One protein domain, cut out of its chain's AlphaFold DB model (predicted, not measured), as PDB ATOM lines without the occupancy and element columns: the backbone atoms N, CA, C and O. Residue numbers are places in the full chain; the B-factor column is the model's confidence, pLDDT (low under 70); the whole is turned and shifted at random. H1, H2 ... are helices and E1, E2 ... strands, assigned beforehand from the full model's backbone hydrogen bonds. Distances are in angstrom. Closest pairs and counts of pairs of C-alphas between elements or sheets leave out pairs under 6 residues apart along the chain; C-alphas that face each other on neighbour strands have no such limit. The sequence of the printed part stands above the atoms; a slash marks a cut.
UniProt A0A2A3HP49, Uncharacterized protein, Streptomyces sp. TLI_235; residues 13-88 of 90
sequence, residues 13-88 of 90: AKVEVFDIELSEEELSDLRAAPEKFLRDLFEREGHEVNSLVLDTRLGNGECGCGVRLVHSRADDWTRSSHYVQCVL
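AT A GLANCE: This is residues 13 to 88 of the 90 residues of an uncharacterized protein of Streptomyces sp. TLI_235 (UniProt A0A2A3HP49). A twisted slab of four strands has one helix, H2, set slantwise over E4 and E2, while H1 and the short H3 gather at one end of the slab. The hairpin of E3 and E4 runs along the length of the model, with E1 beside E3, and its turn lies at the end far from H1. The printed part has 76 residues with three named helices and four named strands, in the order E1, H1, H2, E2, H3, E3, E4. The sheet is mixed, in the order E1, E3, E4, E2, and the class is mixed, helices and strands. The whole is compact, with a radius of gyration of the C-alphas of 12.2 A, and elongated, spanning 37 by 21 by 18 A.

IN THESE COORDINATES: E1, residues 13 to 20, begins at C-alpha 13 at (-16.182, 3.648, 36.616) and is 22.4 A long. H1 is residues 24 to 32, 12.3 A, and H2 is residues 34 to 44, 15.4 A, from C-alpha 34 at (-10.000, -21.537, 42.898). E2 is residues 51 to 54, 10.0 A, and H3 is residues 56 to 59, 5.3 A. E3, residues 67 to 74, is 22.8 A long. E4, residues 80 to 86, is 19.7 A long and ends at C-alpha 86 at (-21.401, -19.409, 43.719).

HOW THE PARTS SIT: E1, an edge strand, is antiparallel to E3, with N 16 and O 71 2.8 A apart, within hydrogen-bond range. E3 and E4 form a hairpin, with N 70 and O 83 at 2.8 A. E4 is parallel to E2, the other edge strand, with N 53 and O 82 at 2.8 A. E1, H1, H2 and E2 form a split strand-helix-strand unit, two strands running the same way with helices between them in the chain and E3 and E4 between them in the sheet; its crossover is right-handed. H2 is on the sheet at a height of 10.0 A, over E4 and only just over E2, with 3 C-alphas; on the local plane it runs slantwise, at 51 degrees to E4. The closest C-alphas of H2 and E2 are those of Glu 35 and Leu 52, 7.4 A apart. H1 is not on the sheet; it and H2 touch only at the corner, and only just, with 3 pairs of C-alphas within 8 A, Leu 30 and Phe 37 the closest at 5.6 A. H1 and H2 run opposite ways at a steep tilt of 61 degrees. H1 and H3 only just touch, with 3 such pairs, Arg 31 and Gly 59 the closest at 6.3 A. H3 only grazes the sheet, with residues 56 to 58. In H1 and H2 every O i to N i+4 pair is within hydrogen-bond range; H3 is too short for such a pair.

THE WHOLE: The C-alphas of Glu 24 and Asp 76 are the two farthest apart, at 37.6 A. The printed part has no cut, and no link is long. The mean pLDDT of the printed part is 80.8; residues 64 and 77 are under 70.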
ATOM      1  N   ALA A  13     -15.876   3.285  37.996       75.62
ATOM      2  CA  ALA A  13     -16.182   3.648  36.616       75.62
ATOM      3  C   ALA A  13     -17.242   2.745  35.996       75.62
ATOM      4  O   ALA A  13     -18.108   3.163  35.226       75.62
ATOM      5  N   LYS A  14     -17.079   1.445  36.257       77.44
ATOM      6  CA  LYS A  14     -17.751   0.382  35.525       77.44
ATOM      7  C   LYS A  14     -17.916  -0.833  36.422       77.44
ATOM      8  O   LYS A  14     -16.969  -1.261  37.086       77.44
ATOM      9  N   VAL A  15     -19.121  -1.390  36.403       78.56
ATOM     10  CA  VAL A  15     -19.428  -2.702  36.968       78.56
ATOM     11  C   VAL A  15     -19.909  -3.590  35.834       78.56
ATOM     12  O   VAL A  15     -20.827  -3.223  35.103       78.56
ATOM     13  N   GLU A  16     -19.281  -4.746  35.690       73.75
ATOM     14  CA  GLU A  16     -19.641  -5.777  34.725       73.75
ATOM     15  C   GLU A  16     -19.973  -7.055  35.484       73.75
ATOM     16  O   GLU A  16     -19.306  -7.402  36.460       73.75
ATOM     17  N   VAL A  17     -21.031  -7.740  35.056       74.44
ATOM     18  CA  VAL A  17     -21.447  -9.010  35.648       74.44
ATOM     19  C   VAL A  17     -21.406 -10.064  34.561       74.44
ATOM     20  O   VAL A  17     -22.039  -9.899  33.520       74.44
ATOM     21  N   PHE A  18     -20.667 -11.135  34.821       76.75
ATOM     22  CA  PHE A  18     -20.514 -12.264  33.916       76.75
ATOM     23  C   PHE A  18     -21.042 -13.517  34.607       76.75
ATOM     24  O   PHE A  18     -20.703 -13.784  35.759       76.75
ATOM     25  N   ASP A  19     -21.867 -14.285  33.906       78.94
ATOM     26  CA  ASP A  19     -22.185 -15.653  34.300       78.94
ATOM     27  C   ASP A  19     -21.211 -16.573  33.554       78.94
ATOM     28  O   ASP A  19     -21.060 -16.461  32.337       78.94
ATOM     29  N   ILE A  20     -20.496 -17.425  34.292       81.38
ATOM     30  CA  ILE A  20     -19.468 -18.307  33.738       81.38
ATOM     31  C   ILE A  20     -20.014 -19.731  33.759       81.38
ATOM     32  O   ILE A  20     -20.259 -20.308  34.825       81.38
ATOM     33  N   GLU A  21     -20.190 -20.285  32.567       81.94
ATOM     34  CA  GLU A  21     -20.495 -21.696  32.370       81.94
ATOM     35  C   GLU A  21     -19.190 -22.489  32.411       81.94
ATOM     36  O   GLU A  21     -18.240 -22.170  31.700       81.94
ATOM     37  N   LEU A  22     -19.139 -23.499  33.276       83.25
ATOM     38  CA  LEU A  22     -17.974 -24.355  33.461       83.25
ATOM     39  C   LEU A  22     -18.389 -25.801  33.224       83.25
ATOM     40  O   LEU A  22     -19.432 -26.245  33.712       83.25
ATOM     41  N   SER A  23     -17.560 -26.542  32.498       86.88
ATOM     42  CA  SER A  23     -17.672 -27.996  32.420       86.88
ATOM     43  C   SER A  23     -17.414 -28.650  33.785       86.88
ATOM     44  O   SER A  23     -16.893 -28.027  34.711       86.88
ATOM     45  N   GLU A  24     -17.755 -29.933  33.933       83.38
ATOM     46  CA  GLU A  24     -17.469 -30.671  35.175       83.38
ATOM     47  C   GLU A  24     -15.966 -30.744  35.487       83.38
ATOM     48  O   GLU A  24     -15.579 -30.680  36.656       83.38
ATOM     49  N   GLU A  25     -15.123 -30.836  34.454       89.06
ATOM     50  CA  GLU A  25     -13.663 -30.814  34.583       89.06
ATOM     51  C   GLU A  25     -13.186 -29.456  35.108       89.06
ATOM     52  O   GLU A  25     -12.496 -29.388  36.124       89.06
ATOM     53  N   GLU A  26     -13.654 -28.361  34.510       88.56
ATOM     54  CA  GLU A  26     -13.309 -27.007  34.956       88.56
ATOM     55  C   GLU A  26     -13.856 -26.692  36.354       88.56
ATOM     56  O   GLU A  26     -13.209 -25.997  37.133       88.56
ATOM     57  N   LEU A  27     -15.024 -27.229  36.720       83.12
ATOM     58  CA  LEU A  27     -15.543 -27.145  38.087       83.12
ATOM     59  C   LEU A  27     -14.649 -27.898  39.075       83.12
ATOM     60  O   LEU A  27     -14.474 -27.444  40.208       83.12
ATOM     61  N   SER A  28     -14.090 -29.041  38.676       84.25
ATOM     62  CA  SER A  28     -13.123 -29.779  39.488       84.25
ATOM     63  C   SER A  28     -11.837 -28.974  39.682       84.25
ATOM     64  O   SER A  28     -11.380 -28.818  40.816       84.25
ATOM     65  N   ASP A  29     -11.298 -28.394  38.609       88.00
ATOM     66  CA  ASP A  29     -10.095 -27.556  38.660       88.00
ATOM     67  C   ASP A  29     -10.309 -26.292  39.501       88.00
ATOM     68  O   ASP A  29      -9.475 -25.948  40.349       88.00
ATOM     69  N   LEU A  30     -11.466 -25.645  39.341       85.44
ATOM     70  CA  LEU A  30     -11.887 -24.515  40.160       85.44
ATOM     71  C   LEU A  30     -11.957 -24.894  41.643       85.44
ATOM     72  O   LEU A  30     -11.530 -24.118  42.489       85.44
ATOM     73  N   ARG A  31     -12.477 -26.075  41.993       81.94
ATOM     74  CA  ARG A  31     -12.535 -26.531  43.395       81.94
ATOM     75  C   ARG A  31     -11.151 -26.846  43.957       81.94
ATOM     76  O   ARG A  31     -10.900 -26.579  45.129       81.94
ATOM     77  N   ALA A  32     -10.260 -27.410  43.144       87.12
ATOM     78  CA  ALA A  32      -8.914 -27.781  43.569       87.12
ATOM     79  C   ALA A  32      -8.018 -26.557  43.825       87.12
ATOM     80  O   ALA A  32      -7.229 -26.558  44.771       87.12
ATOM     81  N   ALA A  33      -8.129 -25.519  42.991       87.56
ATOM     82  CA  ALA A  33      -7.309 -24.313  43.090       87.56
ATOM     83  C   ALA A  33      -8.067 -23.054  42.610       87.56
ATOM     84  O   ALA A  33      -7.723 -22.494  41.565       87.56
ATOM     85  N   PRO A  34      -9.063 -22.558  43.374       82.94
ATOM     86  CA  PRO A  34     -10.000 -21.537  42.898       82.94
ATOM     87  C   PRO A  34      -9.326 -20.219  42.530       82.94
ATOM     88  O   PRO A  34      -9.590 -19.669  41.464       82.94
ATOM     89  N   GLU A  35      -8.416 -19.722  43.372       84.56
ATOM     90  CA  GLU A  35      -7.713 -18.465  43.090       84.56
ATOM     91  C   GLU A  35      -6.865 -18.548  41.822       84.56
ATOM     92  O   GLU A  35      -6.880 -17.620  41.015       84.56
ATOM     93  N   LYS A  36      -6.144 -19.660  41.638       88.25
ATOM     94  CA  LYS A  36      -5.286 -19.855  40.470       88.25
ATOM     95  C   LYS A  36      -6.127 -19.979  39.201       88.25
ATOM     96  O   LYS A  36      -5.889 -19.239  38.257       88.25
ATOM     97  N   PHE A  37      -7.134 -20.855  39.211       88.94
ATOM     98  CA  PHE A  37      -8.022 -21.068  38.069       88.94
ATOM     99  C   PHE A  37      -8.666 -19.758  37.601       88.94
ATOM    100  O   PHE A  37      -8.649 -19.440  36.415       88.94
ATOM    101  N   LEU A  38      -9.202 -18.968  38.538       86.56
ATOM    102  CA  LEU A  38      -9.887 -17.718  38.215       86.56
ATOM    103  C   LEU A  38      -8.922 -16.641  37.712       86.56
ATOM    104  O   LEU A  38      -9.268 -15.919  36.783       86.56
ATOM    105  N   ARG A  39      -7.711 -16.541  38.274       87.38
ATOM    106  CA  ARG A  39      -6.679 -15.630  37.754       87.38
ATOM    107  C   ARG A  39      -6.277 -15.995  36.330       87.38
ATOM    108  O   ARG A  39      -6.334 -15.125  35.468       87.38
ATOM    109  N   ASP A  40      -5.978 -17.269  36.079       90.12
ATOM    110  CA  ASP A  40      -5.604 -17.764  34.750       90.12
ATOM    111  C   ASP A  40      -6.733 -17.509  33.726       90.12
ATOM    112  O   ASP A  40      -6.477 -17.071  32.602       90.12
ATOM    113  N   LEU A  41      -7.995 -17.734  34.120       87.81
ATOM    114  CA  LEU A  41      -9.171 -17.445  33.296       87.81
ATOM    115  C   LEU A  41      -9.280 -15.950  32.965       87.81
ATOM    116  O   LEU A  41      -9.456 -15.591  31.804       87.81
ATOM    117  N   PHE A  42      -9.167 -15.074  33.963       84.38
ATOM    118  CA  PHE A  42      -9.326 -13.630  33.771       84.38
ATOM    119  C   PHE A  42      -8.191 -13.015  32.964       84.38
ATOM    120  O   PHE A  42      -8.452 -12.210  32.073       84.38
ATOM    121  N   GLU A  43      -6.952 -13.432  33.211       85.94
ATOM    122  CA  GLU A  43      -5.802 -12.970  32.438       85.94
ATOM    123  C   GLU A  43      -5.914 -13.393  30.966       85.94
ATOM    124  O   GLU A  43      -5.624 -12.590  30.078       85.94
ATOM    125  N   ARG A  44      -6.418 -14.607  30.687       88.00
ATOM    126  CA  ARG A  44      -6.685 -15.078  29.316       88.00
ATOM    127  C   ARG A  44      -7.739 -14.236  28.591       88.00
ATOM    128  O   ARG A  44      -7.583 -13.982  27.400       88.00
ATOM    129  N   GLU A  45      -8.766 -13.782  29.301       84.38
ATOM    130  CA  GLU A  45      -9.812 -12.892  28.768       84.38
ATOM    131  C   GLU A  45      -9.390 -11.404  28.756       84.38
ATOM    132  O   GLU A  45     -10.167 -10.529  28.376       84.38
ATOM    133  N   GLY A  46      -8.146 -11.088  29.141       82.62
ATOM    134  CA  GLY A  46      -7.594  -9.731  29.100       82.62
ATOM    135  C   GLY A  46      -7.962  -8.850  30.298       82.62
ATOM    136  O   GLY A  46      -7.829  -7.625  30.223       82.62
ATOM    137  N   HIS A  47      -8.413  -9.442  31.404       78.75
ATOM    138  CA  HIS A  47      -8.696  -8.738  32.650       78.75
ATOM    139  C   HIS A  47      -7.492  -8.794  33.601       78.75
ATOM    140  O   HIS A  47      -7.039  -9.864  33.999       78.75
ATOM    141  N   GLU A  48      -7.008  -7.630  34.036       76.44
ATOM    142  CA  GLU A  48      -5.999  -7.540  35.096       76.44
ATOM    143  C   GLU A  48      -6.647  -7.757  36.472       76.44
ATOM    144  O   GLU A  48      -7.597  -7.052  36.837       76.44
ATOM    145  N   VAL A  49      -6.145  -8.722  37.252       73.94
ATOM    146  CA  VAL A  49      -6.736  -9.141  38.535       73.94
ATOM    147  C   VAL A  49      -5.960  -8.569  39.725       73.94
ATOM    148  O   VAL A  49      -5.091  -9.226  40.304       73.94
ATOM    149  N   ASN A  50      -6.333  -7.360  40.149       76.12
ATOM    150  CA  ASN A  50      -5.742  -6.722  41.330       76.12
ATOM    151  C   ASN A  50      -6.256  -7.326  42.645       76.12
ATOM    152  O   ASN A  50      -5.485  -7.600  43.563       76.12
ATOM    153  N   SER A  51      -7.565  -7.573  42.733       77.50
ATOM    154  CA  SER A  51      -8.197  -8.216  43.884       77.50
ATOM    155  C   SER A  51      -9.214  -9.259  43.434       77.50
ATOM    156  O   SER A  51      -9.970  -9.026  42.484       77.50
ATOM    157  N   LEU A  52      -9.223 -10.396  44.130       80.56
ATOM    158  CA  LEU A  52     -10.159 -11.496  43.948       80.56
ATOM    159  C   LEU A  52     -10.789 -11.825  45.303       80.56
ATOM    160  O   LEU A  52     -10.080 -12.127  46.261       80.56
ATOM    161  N   VAL A  53     -12.113 -11.762  45.378       82.25
ATOM    162  CA  VAL A  53     -12.898 -12.119  46.558       82.25
ATOM    163  C   VAL A  53     -13.756 -13.318  46.198       82.25
ATOM    164  O   VAL A  53     -14.579 -13.253  45.285       82.25
ATOM    165  N   LEU A  54     -13.553 -14.418  46.916       82.69
ATOM    166  CA  LEU A  54     -14.221 -15.687  46.659       82.69
ATOM    167  C   LEU A  54     -15.354 -15.921  47.655       82.69
ATOM    168  O   LEU A  54     -15.174 -15.758  48.861       82.69
ATOM    169  N   ASP A  55     -16.506 -16.357  47.153       83.19
ATOM    170  CA  ASP A  55     -17.542 -16.970  47.981       83.19
ATOM    171  C   ASP A  55     -16.971 -18.228  48.648       83.19
ATOM    172  O   ASP A  55     -16.451 -19.127  47.983       83.19
ATOM    173  N   THR A  56     -17.069 -18.305  49.975       81.38
ATOM    174  CA  THR A  56     -16.525 -19.417  50.767       81.38
ATOM    175  C   THR A  56     -17.120 -20.766  50.370       81.38
ATOM    176  O   THR A  56     -16.459 -21.794  50.512       81.38
ATOM    177  N   ARG A  57     -18.325 -20.778  49.790       83.81
ATOM    178  CA  ARG A  57     -18.964 -21.986  49.249       83.81
ATOM    179  C   ARG A  57     -18.167 -22.628  48.115       83.81
ATOM    180  O   ARG A  57     -18.249 -23.842  47.941       83.81
ATOM    181  N   LEU A  58     -17.376 -21.849  47.368       79.06
ATOM    182  CA  LEU A  58     -16.460 -22.384  46.355       79.06
ATOM    183  C   LEU A  58     -15.359 -23.225  46.996       79.06
ATOM    184  O   LEU A  58     -15.141 -24.358  46.578       79.06
ATOM    185  N   GLY A  59     -14.728 -22.700  48.051       70.81
ATOM    186  CA  GLY A  59     -13.695 -23.417  48.805       70.81
ATOM    187  C   GLY A  59     -14.227 -24.650  49.540       70.81
ATOM    188  O   GLY A  59     -13.499 -25.621  49.717       70.81
ATOM    189  N   ASN A  60     -15.510 -24.644  49.912       79.50
ATOM    190  CA  ASN A  60     -16.167 -25.773  50.574       79.50
ATOM    191  C   ASN A  60     -16.730 -26.823  49.595       79.50
ATOM    192  O   ASN A  60     -17.290 -27.824  50.037       79.50
ATOM    193  N   GLY A  61     -16.620 -26.614  48.277       71.50
ATOM    194  CA  GLY A  61     -17.159 -27.538  47.273       71.50
ATOM    195  C   GLY A  61     -18.691 -27.564  47.189       71.50
ATOM    196  O   GLY A  61     -19.257 -28.449  46.556       71.50
ATOM    197  N   GLU A  62     -19.371 -26.581  47.776       80.44
ATOM    198  CA  GLU A  62     -20.837 -26.476  47.807       80.44
ATOM    199  C   GLU A  62     -21.406 -25.863  46.516       80.44
ATOM    200  O   GLU A  62     -22.608 -25.611  46.409       80.44
ATOM    201  N   CYS A  63     -20.546 -25.604  45.525       75.88
ATOM    202  CA  CYS A  63     -20.944 -24.956  44.291       75.88
ATOM    203  C   CYS A  63     -21.399 -25.937  43.214       75.88
ATOM    204  O   CYS A  63     -20.613 -26.767  42.755       75.88
ATOM    205  N   GLY A  64     -22.682 -25.847  42.847       67.69
ATOM    206  CA  GLY A  64     -23.373 -26.880  42.076       67.69
ATOM    207  C   GLY A  64     -23.608 -26.573  40.596       67.69
ATOM    208  O   GLY A  64     -23.563 -27.506  39.806       67.69
ATOM    209  N   CYS A  65     -23.864 -25.313  40.215       71.31
ATOM    210  CA  CYS A  65     -24.365 -24.991  38.865       71.31
ATOM    211  C   CYS A  65     -23.526 -23.985  38.069       71.31
ATOM    212  O   CYS A  65     -23.850 -23.709  36.919       71.31
ATOM    213  N   GLY A  66     -22.474 -23.426  38.659       73.69
ATOM    214  CA  GLY A  66     -21.612 -22.453  37.995       73.69
ATOM    215  C   GLY A  66     -21.232 -21.309  38.918       73.69
ATOM    216  O   GLY A  66     -21.515 -21.333  40.122       73.69
ATOM    217  N   VAL A  67     -20.587 -20.296  38.349       82.25
ATOM    218  CA  VAL A  67     -20.131 -19.127  39.100       82.25
ATOM    219  C   VAL A  67     -20.536 -17.834  38.416       82.25
ATOM    220  O   VAL A  67     -20.544 -17.723  37.193       82.25
ATOM    221  N   ARG A  68     -20.864 -16.839  39.234       82.75
ATOM    222  CA  ARG A  68     -21.119 -15.474  38.801       82.75
ATOM    223  C   ARG A  68     -19.955 -14.597  39.203       82.75
ATOM    224  O   ARG A  68     -19.551 -14.587  40.360       82.75
ATOM    225  N   LEU A  69     -19.468 -13.813  38.264       82.62
ATOM    226  CA  LEU A  69     -18.420 -12.838  38.473       82.62
ATOM    227  C   LEU A  69     -19.012 -11.435  38.485       82.62
ATOM    228  O   LEU A  69     -19.702 -11.041  37.549       82.62
ATOM    229  N   VAL A  70     -18.679 -10.656  39.507       82.19
ATOM    230  CA  VAL A  70     -18.869  -9.207  39.517       82.19
ATOM    231  C   VAL A  70     -17.496  -8.558  39.412       82.19
ATOM    232  O   VAL A  70     -16.698  -8.616  40.345       82.19
ATOM    233  N   HIS A  71     -17.224  -7.953  38.265       80.88
ATOM    234  CA  HIS A  71     -16.033  -7.159  38.016       80.88
ATOM    235  C   HIS A  71     -16.356  -5.686  38.256       80.88
ATOM    236  O   HIS A  71     -17.240  -5.123  37.614       80.88
ATOM    237  N   SER A  72     -15.630  -5.039  39.160       80.88
ATOM    238  CA  SER A  72     -15.672  -3.589  39.336       80.88
ATOM    239  C   SER A  72     -14.324  -2.993  38.970       80.88
ATOM    240  O   SER A  72     -13.296  -3.459  39.469       80.88
ATOM    241  N   ARG A  73     -14.326  -1.935  38.160       80.12
ATOM    242  CA  ARG A  73     -13.115  -1.206  37.775       80.12
ATOM    243  C   ARG A  73     -13.190   0.253  38.201       80.12
ATOM    244  O   ARG A  73     -14.222   0.897  38.026       80.12
ATOM    245  N   ALA A  74     -12.091   0.757  38.747       79.44
ATOM    246  CA  ALA A  74     -11.944   2.155  39.130       79.44
ATOM    247  C   ALA A  74     -11.768   3.072  37.909       79.44
ATOM    248  O   ALA A  74     -11.241   2.648  36.875       79.44
ATOM    249  N   ASP A  75     -12.167   4.340  38.053       75.50
ATOM    250  CA  ASP A  75     -12.017   5.386  37.022       75.50
ATOM    251  C   ASP A  75     -10.562   5.719  36.688       75.50
ATOM    252  O   ASP A  75     -10.266   6.167  35.584       75.50
ATOM    253  N   ASP A  76      -9.639   5.455  37.610       74.25
ATOM    254  CA  ASP A  76      -8.204   5.654  37.398       74.25
ATOM    255  C   ASP A  76      -7.534   4.519  36.603       74.25
ATOM    256  O   ASP A  76      -6.340   4.600  36.331       74.25
ATOM    257  N   TRP A  77      -8.283   3.474  36.224       67.12
ATOM    258  CA  TRP A  77      -7.808   2.281  35.506       67.12
ATOM    259  C   TRP A  77      -6.720   1.466  36.220       67.12
ATOM    260  O   TRP A  77      -6.273   0.462  35.679       67.12
ATOM    261  N   THR A  78      -6.323   1.838  37.437       73.31
ATOM    262  CA  THR A  78      -5.258   1.155  38.190       73.31
ATOM    263  C   THR A  78      -5.783   0.055  39.100       73.31
ATOM    264  O   THR A  78      -5.013  -0.755  39.609       73.31
ATOM    265  N   ARG A  79      -7.098   0.033  39.349       73.75
ATOM    266  CA  ARG A  79      -7.719  -0.851  40.335       73.75
ATOM    267  C   ARG A  79      -8.901  -1.598  39.739       73.75
ATOM    268  O   ARG A  79      -9.801  -1.020  39.128       73.75
ATOM    269  N   SER A  80      -8.909  -2.901  39.980       78.12
ATOM    270  CA  SER A  80      -9.991  -3.817  39.633       78.12
ATOM    271  C   SER A  80     -10.295  -4.723  40.825       78.12
ATOM    272  O   SER A  80      -9.417  -5.073  41.617       78.12
ATOM    273  N   SER A  81     -11.550  -5.102  40.998       80.19
ATOM    274  CA  SER A  81     -11.945  -6.098  41.994       80.19
ATOM    275  C   SER A  81     -12.913  -7.076  41.367       80.19
ATOM    276  O   SER A  81     -13.829  -6.681  40.648       80.19
ATOM    277  N   HIS A  82     -12.671  -8.352  41.627       82.06
ATOM    278  CA  HIS A  82     -13.427  -9.466  41.086       82.06
ATOM    279  C   HIS A  82     -14.077 -10.192  42.256       82.06
ATOM    280  O   HIS A  82     -13.379 -10.749  43.098       82.06
ATOM    281  N   TYR A  83     -15.402 -10.169  42.324       84.56
ATOM    282  CA  TYR A  83     -16.167 -10.908  43.322       84.56
ATOM    283  C   TYR A  83     -16.785 -12.122  42.649       84.56
ATOM    284  O   TYR A  83     -17.606 -11.974  41.744       84.56
ATOM    285  N   VAL A  84     -16.394 -13.315  43.082       83.81
ATOM    286  CA  VAL A  84     -16.880 -14.571  42.511       83.81
ATOM    287  C   VAL A  84     -17.889 -15.184  43.459       83.81
ATOM    288  O   VAL A  84     -17.564 -15.542  44.588       83.81
ATOM    289  N   GLN A  85     -19.124 -15.279  42.993       85.44
ATOM    290  CA  GLN A  85     -20.261 -15.824  43.712       85.44
ATOM    291  C   GLN A  85     -20.576 -17.215  43.196       85.44
ATOM    292  O   GLN A  85     -20.587 -17.462  41.989       85.44
ATOM    293  N   CYS A  86     -20.892 -18.116  44.115       82.88
ATOM    294  CA  CYS A  86     -21.401 -19.409  43.719       82.88
ATOM    295  C   CYS A  86     -22.856 -19.299  43.233       82.88
ATOM    296  O   CYS A  86     -23.699 -18.698  43.907       82.88
ATOM    297  N   VAL A  87     -23.171 -19.922  42.094       80.75
ATOM    298  CA  VAL A  87     -24.550 -20.078  41.623       80.75
ATOM    299  C   VAL A  87     -25.071 -21.436  42.087       80.75
ATOM    300  O   VAL A  87     -24.629 -22.495  41.633       80.75
ATOM    301  N   LEU A  88     -26.016 -21.405  43.028       71.06
ATOM    302  CA  LEU A  88     -26.701 -22.606  43.498       71.06
ATOM    303  C   LEU A  88     -27.705 -23.075  42.443       71.06
ATOM    304  O   LEU A  88     -28.453 -22.269  41.884       71.06
TER     305      LEU A  88